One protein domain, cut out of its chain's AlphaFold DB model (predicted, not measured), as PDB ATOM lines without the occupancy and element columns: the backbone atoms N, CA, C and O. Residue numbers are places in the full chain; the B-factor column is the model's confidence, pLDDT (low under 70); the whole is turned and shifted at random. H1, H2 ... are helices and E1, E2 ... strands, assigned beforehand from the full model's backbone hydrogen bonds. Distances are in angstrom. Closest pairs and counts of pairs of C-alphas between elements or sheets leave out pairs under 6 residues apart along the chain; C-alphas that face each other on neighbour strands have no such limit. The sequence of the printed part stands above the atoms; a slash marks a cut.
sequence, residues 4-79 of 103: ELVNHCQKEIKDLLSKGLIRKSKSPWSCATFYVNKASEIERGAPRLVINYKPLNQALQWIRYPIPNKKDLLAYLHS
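This is residues 4 to 79 of the 103 residues of the protein "Polyprotein" of Cajanus cajan (UniProt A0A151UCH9). A small ladder of two antiparallel strands, E1 and E2, has H1 loosely over one face, with the short helix H2 in the connection at one end and H3 just beyond the other. From H3 a long thin arm, residues 57 to 79, sticks out and ends in H4, far from the rest. The 76 printed residues run H1, E1, H2, E2, H3, H4, four named helices and two named strands, mostly helix by class. The whole is extended, with a radius of gyration of the C-alphas of 18.6 A and spans of 52 by 36 by 24 A.

H1, residues 4 to 18, begins at C-alpha 4 (-11.890, 38.562, -18.641) and measures 21.4 A. E1 is residues 33 to 36, 10.0 A. H2, residues 39 to 43, measures 6.2 A. E2, residues 48 to 51, measures 9.8 A. H3 is residues 54 to 59, 9.2 A. H4, residues 70 to 77, measures 10.8 A and ends at C-alpha 77 (-60.160, 40.816, -15.230).

E1 and E2 are antiparallel at 147 degrees, with N 34 and O 50 within hydrogen-bond range at 2.9 A, and N 50 and O 34 at 2.8 A. The closest C-alphas of H1 and E1, Leu 5 and Tyr 35, are 7.8 A apart. H1 and E2 are near each other, with 5 pairs of C-alphas within 10 A. The closest C-alphas of H2 and E2, Glu 41 and Arg 48, are 6.6 A apart. H3 and H4 are apart. Every O i to N i+4 pair is within hydrogen-bond range in H1, H2 and H4; in H3, 1 of 2 is.

The farthest C-alphas, Lys 26 and Ser 79, are 53.9 A apart. The link from H1 to E1, 14 residues, is long. The printed part has no cut, and no printed residue has a pLDDT under 70.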
ATOM      1  N   GLU A   4     -10.714  39.327 -18.210       81.75
ATOM      2  CA  GLU A   4     -11.890  38.562 -18.641       81.75
ATOM      3  C   GLU A   4     -13.117  39.442 -18.913       81.75
ATOM      4  O   GLU A   4     -13.783  39.273 -19.936       81.75
ATOM      5  N   LEU A   5     -13.389  40.428 -18.048       83.62
ATOM      6  CA  LEU A   5     -14.511  41.355 -18.227       83.62
ATOM      7  C   LEU A   5     -14.303  42.267 -19.436       83.62
ATOM      8  O   LEU A   5     -15.261  42.583 -20.135       83.62
ATOM      9  N   VAL A   6     -13.060  42.664 -19.716       85.12
ATOM     10  CA  VAL A   6     -12.736  43.469 -20.905       85.12
ATOM     11  C   VAL A   6     -13.006  42.673 -22.182       85.12
ATOM     12  O   VAL A   6     -13.653  43.183 -23.096       85.12
ATOM     13  N   ASN A   7     -12.593  41.404 -22.221       87.38
ATOM     14  CA  ASN A   7     -12.873  40.516 -23.350       87.38
ATOM     15  C   ASN A   7     -14.376  40.271 -23.535       87.38
ATOM     16  O   ASN A   7     -14.869  40.260 -24.666       87.38
ATOM     17  N   HIS A   8     -15.116  40.087 -22.439       88.44
ATOM     18  CA  HIS A   8     -16.571  39.949 -22.481       88.44
ATOM     19  C   HIS A   8     -17.235  41.217 -23.038       88.44
ATOM     20  O   HIS A   8     -18.036  41.139 -23.967       88.44
ATOM     21  N   CYS A   9     -16.814  42.385 -22.549       90.31
ATOM     22  CA  CYS A   9     -17.295  43.689 -22.993       90.31
ATOM     23  C   CYS A   9     -17.086  43.918 -24.489       90.31
ATOM     24  O   CYS A   9     -18.009  44.317 -25.195       90.31
ATOM     25  N   GLN A  10     -15.903  43.599 -25.013       91.00
ATOM     26  CA  GLN A  10     -15.631  43.730 -26.444       91.00
ATOM     27  C   GLN A  10     -16.547  42.842 -27.300       91.00
ATOM     28  O   GLN A  10     -17.018  43.284 -28.350       91.00
ATOM     29  N   LYS A  11     -16.828  41.609 -26.855       92.50
ATOM     30  CA  LYS A  11     -17.757  40.702 -27.547       92.50
ATOM     31  C   LYS A  11     -19.191  41.232 -27.507       92.50
ATOM     32  O   LYS A  11     -19.841  41.272 -28.548       92.50
ATOM     33  N   GLU A  12     -19.653  41.676 -26.340       91.81
ATOM     34  CA  GLU A  12     -21.002  42.218 -26.148       91.81
ATOM     35  C   GLU A  12     -21.217  43.494 -26.976       91.81
ATOM     36  O   GLU A  12     -22.191  43.594 -27.717       91.81
ATOM     37  N   ILE A  13     -20.262  44.431 -26.960       92.69
ATOM     38  CA  ILE A  13     -20.309  45.647 -27.785       92.69
ATOM     39  C   ILE A  13     -20.364  45.299 -29.276       92.69
ATOM     40  O   ILE A  13     -21.126  45.915 -30.022       92.69
ATOM     41  N   LYS A  14     -19.581  44.313 -29.732       95.25
ATOM     42  CA  LYS A  14     -19.586  43.888 -31.138       95.25
ATOM     43  C   LYS A  14     -20.942  43.313 -31.556       95.25
ATOM     44  O   LYS A  14     -21.403  43.625 -32.651       95.25
ATOM     45  N   ASP A  15     -21.577  42.520 -30.697       94.06
ATOM     46  CA  ASP A  15     -22.914  41.959 -30.934       94.06
ATOM     47  C   ASP A  15     -24.011  43.039 -30.918       94.06
ATOM     48  O   ASP A  15     -24.895  43.066 -31.771       94.06
ATOM     49  N   LEU A  16     -23.930  44.005 -30.000       92.25
ATOM     50  CA  LEU A  16     -24.858  45.139 -29.978       92.25
ATOM     51  C   LEU A  16     -24.704  46.038 -31.217       92.25
ATOM     52  O   LEU A  16     -25.702  46.550 -31.732       92.25
ATOM     53  N   LEU A  17     -23.473  46.219 -31.710       94.12
ATOM     54  CA  LEU A  17     -23.190  46.945 -32.952       94.12
ATOM     55  C   LEU A  17     -23.712  46.191 -34.183       94.12
ATOM     56  O   LEU A  17     -24.308  46.821 -35.053       94.12
ATOM     57  N   SER A  18     -23.520  44.869 -34.263       95.50
ATOM     58  CA  SER A  18     -24.002  44.070 -35.402       95.50
ATOM     59  C   SER A  18     -25.530  44.031 -35.472       95.50
ATOM     60  O   SER A  18     -26.095  44.079 -36.560       95.50
ATOM     61  N   LYS A  19     -26.204  44.026 -34.315       91.44
ATOM     62  CA  LYS A  19     -27.667  44.142 -34.205       91.44
ATOM     63  C   LYS A  19     -28.194  45.558 -34.462       91.44
ATOM     64  O   LYS A  19     -29.407  45.751 -34.485       91.44
ATOM     65  N   GLY A  20     -27.318  46.553 -34.610       90.06
ATOM     66  CA  GLY A  20     -27.701  47.954 -34.811       90.06
ATOM     67  C   GLY A  20     -28.373  48.606 -33.597       90.06
ATOM     68  O   GLY A  20     -29.001  49.656 -33.738       90.06
ATOM     69  N   LEU A  21     -28.254  48.004 -32.407       89.44
ATOM     70  CA  LEU A  21     -28.842  48.519 -31.164       89.44
ATOM     71  C   LEU A  21     -28.055  49.710 -30.610       89.44
ATOM     72  O   LEU A  21     -28.626  50.607 -29.991       89.44
ATOM     73  N   ILE A  22     -26.742  49.724 -30.846       91.38
ATOM     74  CA  ILE A  22     -25.849  50.828 -30.487       91.38
ATOM     75  C   ILE A  22     -25.078  51.308 -31.715       91.38
ATOM     76  O   ILE A  22     -24.969  50.611 -32.723       91.38
ATOM     77  N   ARG A  23     -24.505  52.508 -31.622       91.19
ATOM     78  CA  ARG A  23     -23.624  53.088 -32.641       91.19
ATOM     79  C   ARG A  23     -22.475  53.829 -31.975       91.19
ATOM     80  O   ARG A  23     -22.610  54.289 -30.844       91.19
ATOM     81  N   LYS A  24     -21.370  54.008 -32.698       91.12
ATOM     82  CA  LYS A  24     -20.322  54.944 -32.275       91.12
ATOM     83  C   LYS A  24     -20.902  56.363 -32.264       91.12
ATOM     84  O   LYS A  24     -21.497  56.783 -33.255       91.12
ATOM     85  N   SER A  25     -20.741  57.081 -31.158       89.31
ATOM     86  CA  SER A  25     -21.185  58.469 -30.998       89.31
ATOM     87  C   SER A  25     -19.991  59.393 -30.741       89.31
ATOM     88  O   SER A  25     -18.924  58.950 -30.322       89.31
ATOM     89  N   LYS A  26     -20.177  60.686 -31.021       88.56
ATOM     90  CA  LYS A  26     -19.265  61.778 -30.635       88.56
ATOM     91  C   LYS A  26     -19.981  62.748 -29.684       88.56
ATOM     92  O   LYS A  26     -19.809  63.957 -29.787       88.56
ATOM     93  N   SER A  27     -20.862  62.202 -28.846       87.88
ATOM     94  CA  SER A  27     -21.696  62.975 -27.927       87.88
ATOM     95  C   SER A  27     -20.835  63.723 -26.909       87.88
ATOM     96  O   SER A  27     -19.859  63.140 -26.428       87.88
ATOM     97  N   PRO A  28     -21.198  64.956 -26.517       89.44
ATOM     98  CA  PRO A  28     -20.614  65.584 -25.335       89.44
ATOM     99  C   PRO A  28     -21.046  64.884 -24.034       89.44
ATOM    100  O   PRO A  28     -20.409  65.068 -22.999       89.44
ATOM    101  N   TRP A  29     -22.107  64.068 -24.073       89.31
ATOM    102  CA  TRP A  29     -22.586  63.300 -22.931       89.31
ATOM    103  C   TRP A  29     -21.973  61.904 -22.894       89.31
ATOM    104  O   TRP A  29     -21.892  61.189 -23.893       89.31
ATOM    105  N   SER A  30     -21.596  61.477 -21.692       91.19
ATOM    106  CA  SER A  30     -21.187  60.102 -21.424       91.19
ATOM    107  C   SER A  30     -21.709  59.660 -20.060       91.19
ATOM    108  O   SER A  30     -21.892  60.468 -19.149       91.19
ATOM    109  N   CYS A  31     -21.998  58.370 -19.919       91.50
ATOM    110  CA  CYS A  31     -22.385  57.772 -18.647       91.50
ATOM    111  C   CYS A  31     -21.421  56.636 -18.322       91.50
ATOM    112  O   CYS A  31     -21.040  55.864 -19.201       91.50
ATOM    113  N   ALA A  32     -21.040  56.524 -17.051       91.88
ATOM    114  CA  ALA A  32     -20.181  55.441 -16.599       91.88
ATOM    115  C   ALA A  32     -20.897  54.089 -16.736       91.88
ATOM    116  O   ALA A  32     -22.085  53.963 -16.419       91.88
ATOM    117  N   THR A  33     -20.152  53.074 -17.163       91.00
ATOM    118  CA  THR A  33     -20.646  51.707 -17.341       91.00
ATOM    119  C   THR A  33     -19.835  50.734 -16.505       91.00
ATOM    120  O   THR A  33     -18.612  50.845 -16.436       91.00
ATOM    121  N   PHE A  34     -20.498  49.758 -15.899       90.56
ATOM    122  CA  PHE A  34     -19.848  48.721 -15.105       90.56
ATOM    123  C   PHE A  34     -20.607  47.402 -15.206       90.56
ATOM    124  O   PHE A  34     -21.787  47.371 -15.557       90.56
ATOM    125  N   TYR A  35     -19.923  46.311 -14.880       90.94
ATOM    126  CA  TYR A  35     -20.531  44.990 -14.825       90.94
ATOM    127  C   TYR A  35     -21.013  44.670 -13.419       90.94
ATOM    128  O   TYR A  35     -20.324  44.929 -12.432       90.94
ATOM    129  N   VAL A  36     -22.197  44.073 -13.341       90.19
ATOM    130  CA  VAL A  36     -22.742  43.493 -12.116       90.19
ATOM    131  C   VAL A  36     -22.711  41.979 -12.255       90.19
ATOM    132  O   VAL A  36     -23.157  41.442 -13.265       90.19
ATOM    133  N   ASN A  37     -22.195  41.304 -11.232       88.69
ATOM    134  CA  ASN A  37     -22.165  39.849 -11.150       88.69
ATOM    135  C   ASN A  37     -22.750  39.402  -9.801       88.69
ATOM    136  O   ASN A  37     -22.012  39.151  -8.851       88.69
ATOM    137  N   LYS A  38     -24.084  39.431  -9.678       89.31
ATOM    138  CA  LYS A  38     -24.811  38.959  -8.485       89.31
ATOM    139  C   LYS A  38     -25.351  37.547  -8.733       89.31
ATOM    140  O   LYS A  38     -25.150  36.990  -9.804       89.31
ATOM    141  N   ALA A  39     -26.054  36.976  -7.751       88.38
ATOM    142  CA  ALA A  39     -26.591  35.613  -7.816       88.38
ATOM    143  C   ALA A  39     -27.317  35.302  -9.139       88.38
ATOM    144  O   ALA A  39     -27.001  34.315  -9.792       88.38
ATOM    145  N   SER A  40     -28.198  36.196  -9.601       83.12
ATOM    146  CA  SER A  40     -28.927  36.006 -10.863       83.12
ATOM    147  C   SER A  40     -28.045  36.004 -12.115       83.12
ATOM    148  O   SER A  40     -28.396  35.400 -13.123       83.12
ATOM    149  N   GLU A  41     -26.924  36.719 -12.104       85.81
ATOM    150  CA  GLU A  41     -25.969  36.788 -13.213       85.81
ATOM    151  C   GLU A  41     -25.038  35.580 -13.205       85.81
ATOM    152  O   GLU A  41     -24.720  35.050 -14.268       85.81
ATOM    153  N   ILE A  42     -24.682  35.108 -12.008       83.94
ATOM    154  CA  ILE A  42     -23.921  33.879 -11.800       83.94
ATOM    155  C   ILE A  42     -24.731  32.680 -12.310       83.94
ATOM    156  O   ILE A  42     -24.207  31.894 -13.094       83.94
ATOM    157  N   GLU A  43     -26.021  32.587 -11.968       86.38
ATOM    158  CA  GLU A  43     -26.921  31.540 -12.484       86.38
ATOM    159  C   GLU A  43     -27.074  31.586 -14.011       86.38
ATOM    160  O   GLU A  43     -27.156  30.551 -14.667       86.38
ATOM    161  N   ARG A  44     -27.091  32.788 -14.601       83.19
ATOM    162  CA  ARG A  44     -27.166  32.971 -16.062       83.19
ATOM    163  C   ARG A  44     -25.819  32.775 -16.762       83.19
ATOM    164  O   ARG A  44     -25.793  32.766 -17.992       83.19
ATOM    165  N   GLY A  45     -24.724  32.659 -16.010       83.50
ATOM    166  CA  GLY A  45     -23.362  32.522 -16.527       83.50
ATOM    167  C   GLY A  45     -22.842  33.749 -17.282       83.50
ATOM    168  O   GLY A  45     -21.860  33.640 -18.016       83.50
ATOM    169  N   ALA A  46     -23.494  34.908 -17.149       85.12
ATOM    170  CA  ALA A  46     -23.141  36.116 -17.887       85.12
ATOM    171  C   ALA A  46     -23.300  37.365 -17.007       85.12
ATOM    172  O   ALA A  46     -24.397  37.612 -16.489       85.12
ATOM    173  N   PRO A  47     -22.239  38.182 -16.849       88.81
ATOM    174  CA  PRO A  47     -22.327  39.422 -16.097       88.81
ATOM    175  C   PRO A  47     -23.202  40.428 -16.853       88.81
ATOM    176  O   PRO A  47     -23.231  40.463 -18.080       88.81
ATOM    177  N   ARG A  48     -23.924  41.280 -16.121       88.88
ATOM    178  CA  ARG A  48     -24.825  42.269 -16.724       88.88
ATOM    179  C   ARG A  48     -24.120  43.607 -16.890       88.88
ATOM    180  O   ARG A  48     -23.683  44.181 -15.890       88.88
ATOM    181  N   LEU A  49     -24.079  44.132 -18.114       90.12
ATOM    182  CA  LEU A  49     -23.665  45.509 -18.372       90.12
ATOM    183  C   LEU A  49     -24.712  46.482 -17.811       90.12
ATOM    184  O   LEU A  49     -25.890  46.431 -18.169       90.12
ATOM    185  N   VAL A  50     -24.283  47.380 -16.928       91.88
ATOM    186  CA  VAL A  50     -25.128  48.410 -16.319       91.88
ATOM    187  C   VAL A  50     -24.561  49.783 -16.642       91.88
ATOM    188  O   VAL A  50     -23.371  50.042 -16.469       91.88
ATOM    189  N   ILE A  51     -25.440  50.673 -17.095       92.69
ATOM    190  CA  ILE A  51     -25.118  52.063 -17.415       92.69
ATOM    191  C   ILE A  51     -25.701  52.942 -16.311       92.69
ATOM    192  O   ILE A  51     -26.892  52.863 -16.002       92.69
ATOM    193  N   ASN A  52     -24.867  53.773 -15.690       93.88
ATOM    194  CA  ASN A  52     -25.323  54.682 -14.647       93.88
ATOM    195  C   ASN A  52     -25.974  55.930 -15.255       93.88
ATOM    196  O   ASN A  52     -25.312  56.943 -15.464       93.88
ATOM    197  N   TYR A  53     -27.287  55.871 -15.473       93.00
ATOM    198  CA  TYR A  53     -28.072  56.999 -15.976       93.00
ATOM    199  C   TYR A  53     -28.474  58.026 -14.908       93.00
ATOM    200  O   TYR A  53     -29.192  58.963 -15.232       93.00
ATOM    201  N   LYS A  54     -28.040  57.905 -13.643       93.19
ATOM    202  CA  LYS A  54     -28.430  58.870 -12.592       93.19
ATOM    203  C   LYS A  54     -28.146  60.336 -12.969       93.19
ATOM    204  O   LYS A  54     -29.062  61.134 -12.792       93.19
ATOM    205  N   PRO A  55     -26.963  60.700 -13.510       92.06
ATOM    206  CA  PRO A  55     -26.697  62.083 -13.915       92.06
ATOM    207  C   PRO A  55     -27.600  62.531 -15.070       92.06
ATOM    208  O   PRO A  55     -28.135  63.633 -15.048       92.06
ATOM    209  N   LEU A  56     -27.830  61.648 -16.048       92.06
ATOM    210  CA  LEU A  56     -28.707  61.930 -17.184       92.06
ATOM    211  C   LEU A  56     -30.158  62.148 -16.730       92.06
ATOM    212  O   LEU A  56     -30.794  63.118 -17.124       92.06
ATOM    213  N   ASN A  57     -30.667  61.290 -15.845       92.12
ATOM    214  CA  ASN A  57     -32.040  61.351 -15.344       92.12
ATOM    215  C   ASN A  57     -32.344  62.631 -14.552       92.12
ATOM    216  O   ASN A  57     -33.511  62.989 -14.430       92.12
ATOM    217  N   GLN A  58     -31.329  63.311 -14.009       92.81
ATOM    218  CA  GLN A  58     -31.498  64.611 -13.348       92.81
ATOM    219  C   GLN A  58     -31.677  65.759 -14.348       92.81
ATOM    220  O   GLN A  58     -32.358  66.729 -14.035       92.81
ATOM    221  N   ALA A  59     -31.083  65.649 -15.539       91.50
ATOM    222  CA  ALA A  59     -31.197  66.650 -16.596       91.50
ATOM    223  C   ALA A  59     -32.466  66.479 -17.452       91.50
ATOM    224  O   ALA A  59     -32.885  67.412 -18.135       91.50
ATOM    225  N   LEU A  60     -33.073  65.289 -17.442       92.06
ATOM    226  CA  LEU A  60     -34.266  64.991 -18.230       92.06
ATOM    227  C   LEU A  60     -35.542  65.557 -17.597       92.06
ATOM    228  O   LEU A  60     -35.758  65.488 -16.386       92.06
ATOM    229  N   GLN A  61     -36.446  66.041 -18.450       92.69
ATOM    230  CA  GLN A  61     -37.801  66.382 -18.034       92.69
ATOM    231  C   GLN A  61     -38.573  65.112 -17.665       92.69
ATOM    232  O   GLN A  61     -38.594  64.128 -18.407       92.69
ATOM    233  N   TRP A  62     -39.258  65.152 -16.525       90.12
ATOM    234  CA  TRP A  62     -40.100  64.050 -16.082       90.12
ATOM    235  C   TRP A  62     -41.342  63.920 -16.960       90.12
ATOM    236  O   TRP A  62     -42.162  64.835 -17.036       90.12
ATOM    237  N   ILE A  63     -41.514  62.745 -17.563       88.94
ATOM    238  CA  ILE A  63     -42.735  62.374 -18.279       88.94
ATOM    239  C   ILE A  63     -43.557  61.477 -17.357       88.94
ATOM    240  O   ILE A  63     -43.108  60.405 -16.949       88.94
ATOM    241  N   ARG A  64     -44.775  61.910 -17.018       84.81
ATOM    242  CA  ARG A  64     -45.733  61.090 -16.270       84.81
ATOM    243  C   ARG A  64     -46.659  60.390 -17.251       84.81
ATOM    244  O   ARG A  64     -47.612  60.989 -17.735       84.81
ATOM    245  N   TYR A  65     -46.381  59.121 -17.519       87.00
ATOM    246  CA  TYR A  65     -47.352  58.244 -18.160       87.00
ATOM    247  C   TYR A  65     -48.174  57.543 -17.068       87.00
ATOM    248  O   TYR A  65     -47.572  56.932 -16.179       87.00
ATOM    249  N   PRO A  66     -49.516  57.644 -17.069       88.62
ATOM    250  CA  PRO A  66     -50.333  57.020 -16.038       88.62
ATOM    251  C   PRO A  66     -50.249  55.496 -16.171       88.62
ATOM    252  O   PRO A  66     -50.752  54.907 -17.125       88.62
ATOM    253  N   ILE A  67     -49.591  54.852 -15.208       90.69
ATOM    254  CA  ILE A  67     -49.599  53.394 -15.088       90.69
ATOM    255  C   ILE A  67     -50.872  53.012 -14.318       90.69
ATOM    256  O   ILE A  67     -51.096  53.560 -13.235       90.69
ATOM    257  N   PRO A  68     -51.711  52.105 -14.846       91.38
ATOM    258  CA  PRO A  68     -52.955  51.721 -14.190       91.38
ATOM    259  C   PRO A  68     -52.692  51.078 -12.825       91.38
ATOM    260  O   PRO A  68     -51.715  50.344 -12.636       91.38
ATOM    261  N   ASN A  69     -53.579  51.337 -11.862       93.44
ATOM    262  CA  ASN A  69     -53.480  50.733 -10.542       93.44
ATOM    263  C   ASN A  69     -53.740  49.222 -10.638       93.44
ATOM    264  O   ASN A  69     -54.610  48.762 -11.379       93.44
ATOM    265  N   LYS A  70     -53.026  48.436  -9.828       93.44
ATOM    266  CA  LYS A  70     -53.225  46.987  -9.719       93.44
ATOM    267  C   LYS A  70     -54.685  46.623  -9.425       93.44
ATOM    268  O   LYS A  70     -55.169  45.641  -9.979       93.44
ATOM    269  N   LYS A  71     -55.381  47.376  -8.562       94.62
ATOM    270  CA  LYS A  71     -56.795  47.100  -8.233       94.62
ATOM    271  C   LYS A  71     -57.698  47.248  -9.457       94.62
ATOM    272  O   LYS A  71     -58.502  46.359  -9.715       94.62
ATOM    273  N   ASP A  72     -57.492  48.307 -10.233       92.44
ATOM    274  CA  ASP A  72     -58.271  48.582 -11.441       92.44
ATOM    275  C   ASP A  72     -58.030  47.491 -12.490       92.44
ATOM    276  O   ASP A  72     -58.976  46.940 -13.045       92.44
ATOM    277  N   LEU A  73     -56.765  47.089 -12.686       92.00
ATOM    278  CA  LEU A  73     -56.407  45.977 -13.572       92.00
ATOM    279  C   LEU A  73     -57.110  44.666 -13.187       92.00
ATOM    280  O   LEU A  73     -57.568  43.942 -14.064       92.00
ATOM    281  N   LEU A  74     -57.213  44.355 -11.892       91.81
ATOM    282  CA  LEU A  74     -57.893  43.142 -11.427       91.81
ATOM    283  C   LEU A  74     -59.415  43.228 -11.577       91.81
ATOM    284  O   LEU A  74     -60.041  42.216 -11.884       91.81
ATOM    285  N   ALA A  75     -60.004  44.414 -11.408       93.06
ATOM    286  CA  ALA A  75     -61.431  44.620 -11.641       93.06
ATOM    287  C   ALA A  75     -61.803  44.351 -13.108       93.06
ATOM    288  O   ALA A  75     -62.782  43.653 -13.367       93.06
ATOM    289  N   TYR A  76     -60.978  44.801 -14.064       89.69
ATOM    290  CA  TYR A  76     -61.177  44.506 -15.491       89.69
ATOM    291  C   TYR A  76     -61.110  43.012 -15.824       89.69
ATOM    292  O   TYR A  76     -61.710  42.558 -16.794       89.69
ATOM    293  N   LEU A  77     -60.376  42.243 -15.025       91.06
ATOM    294  CA  LEU A  77     -60.160  40.816 -15.230       91.06
ATOM    295  C   LEU A  77     -61.184  39.934 -14.495       91.06
ATOM    296  O   LEU A  77     -61.176  38.722 -14.693       91.06
ATOM    297  N   HIS A  78     -62.067  40.511 -13.673       90.12
ATOM    298  CA  HIS A  78     -62.950  39.766 -12.767       90.12
ATOM    299  C   HIS A  78     -63.887  38.773 -13.475       90.12
ATOM    300  O   HIS A  78     -64.130  37.684 -12.963       90.12
ATOM    301  N   SER A  79     -64.398  39.123 -14.658       92.06
ATOM    302  CA  SER A  79     -65.312  38.269 -15.426       92.06
ATOM    303  C   SER A  79     -64.602  37.308 -16.388       92.06
ATOM    304  O   SER A  79     -65.266  36.525 -17.072       92.06
TER     305      SER A  79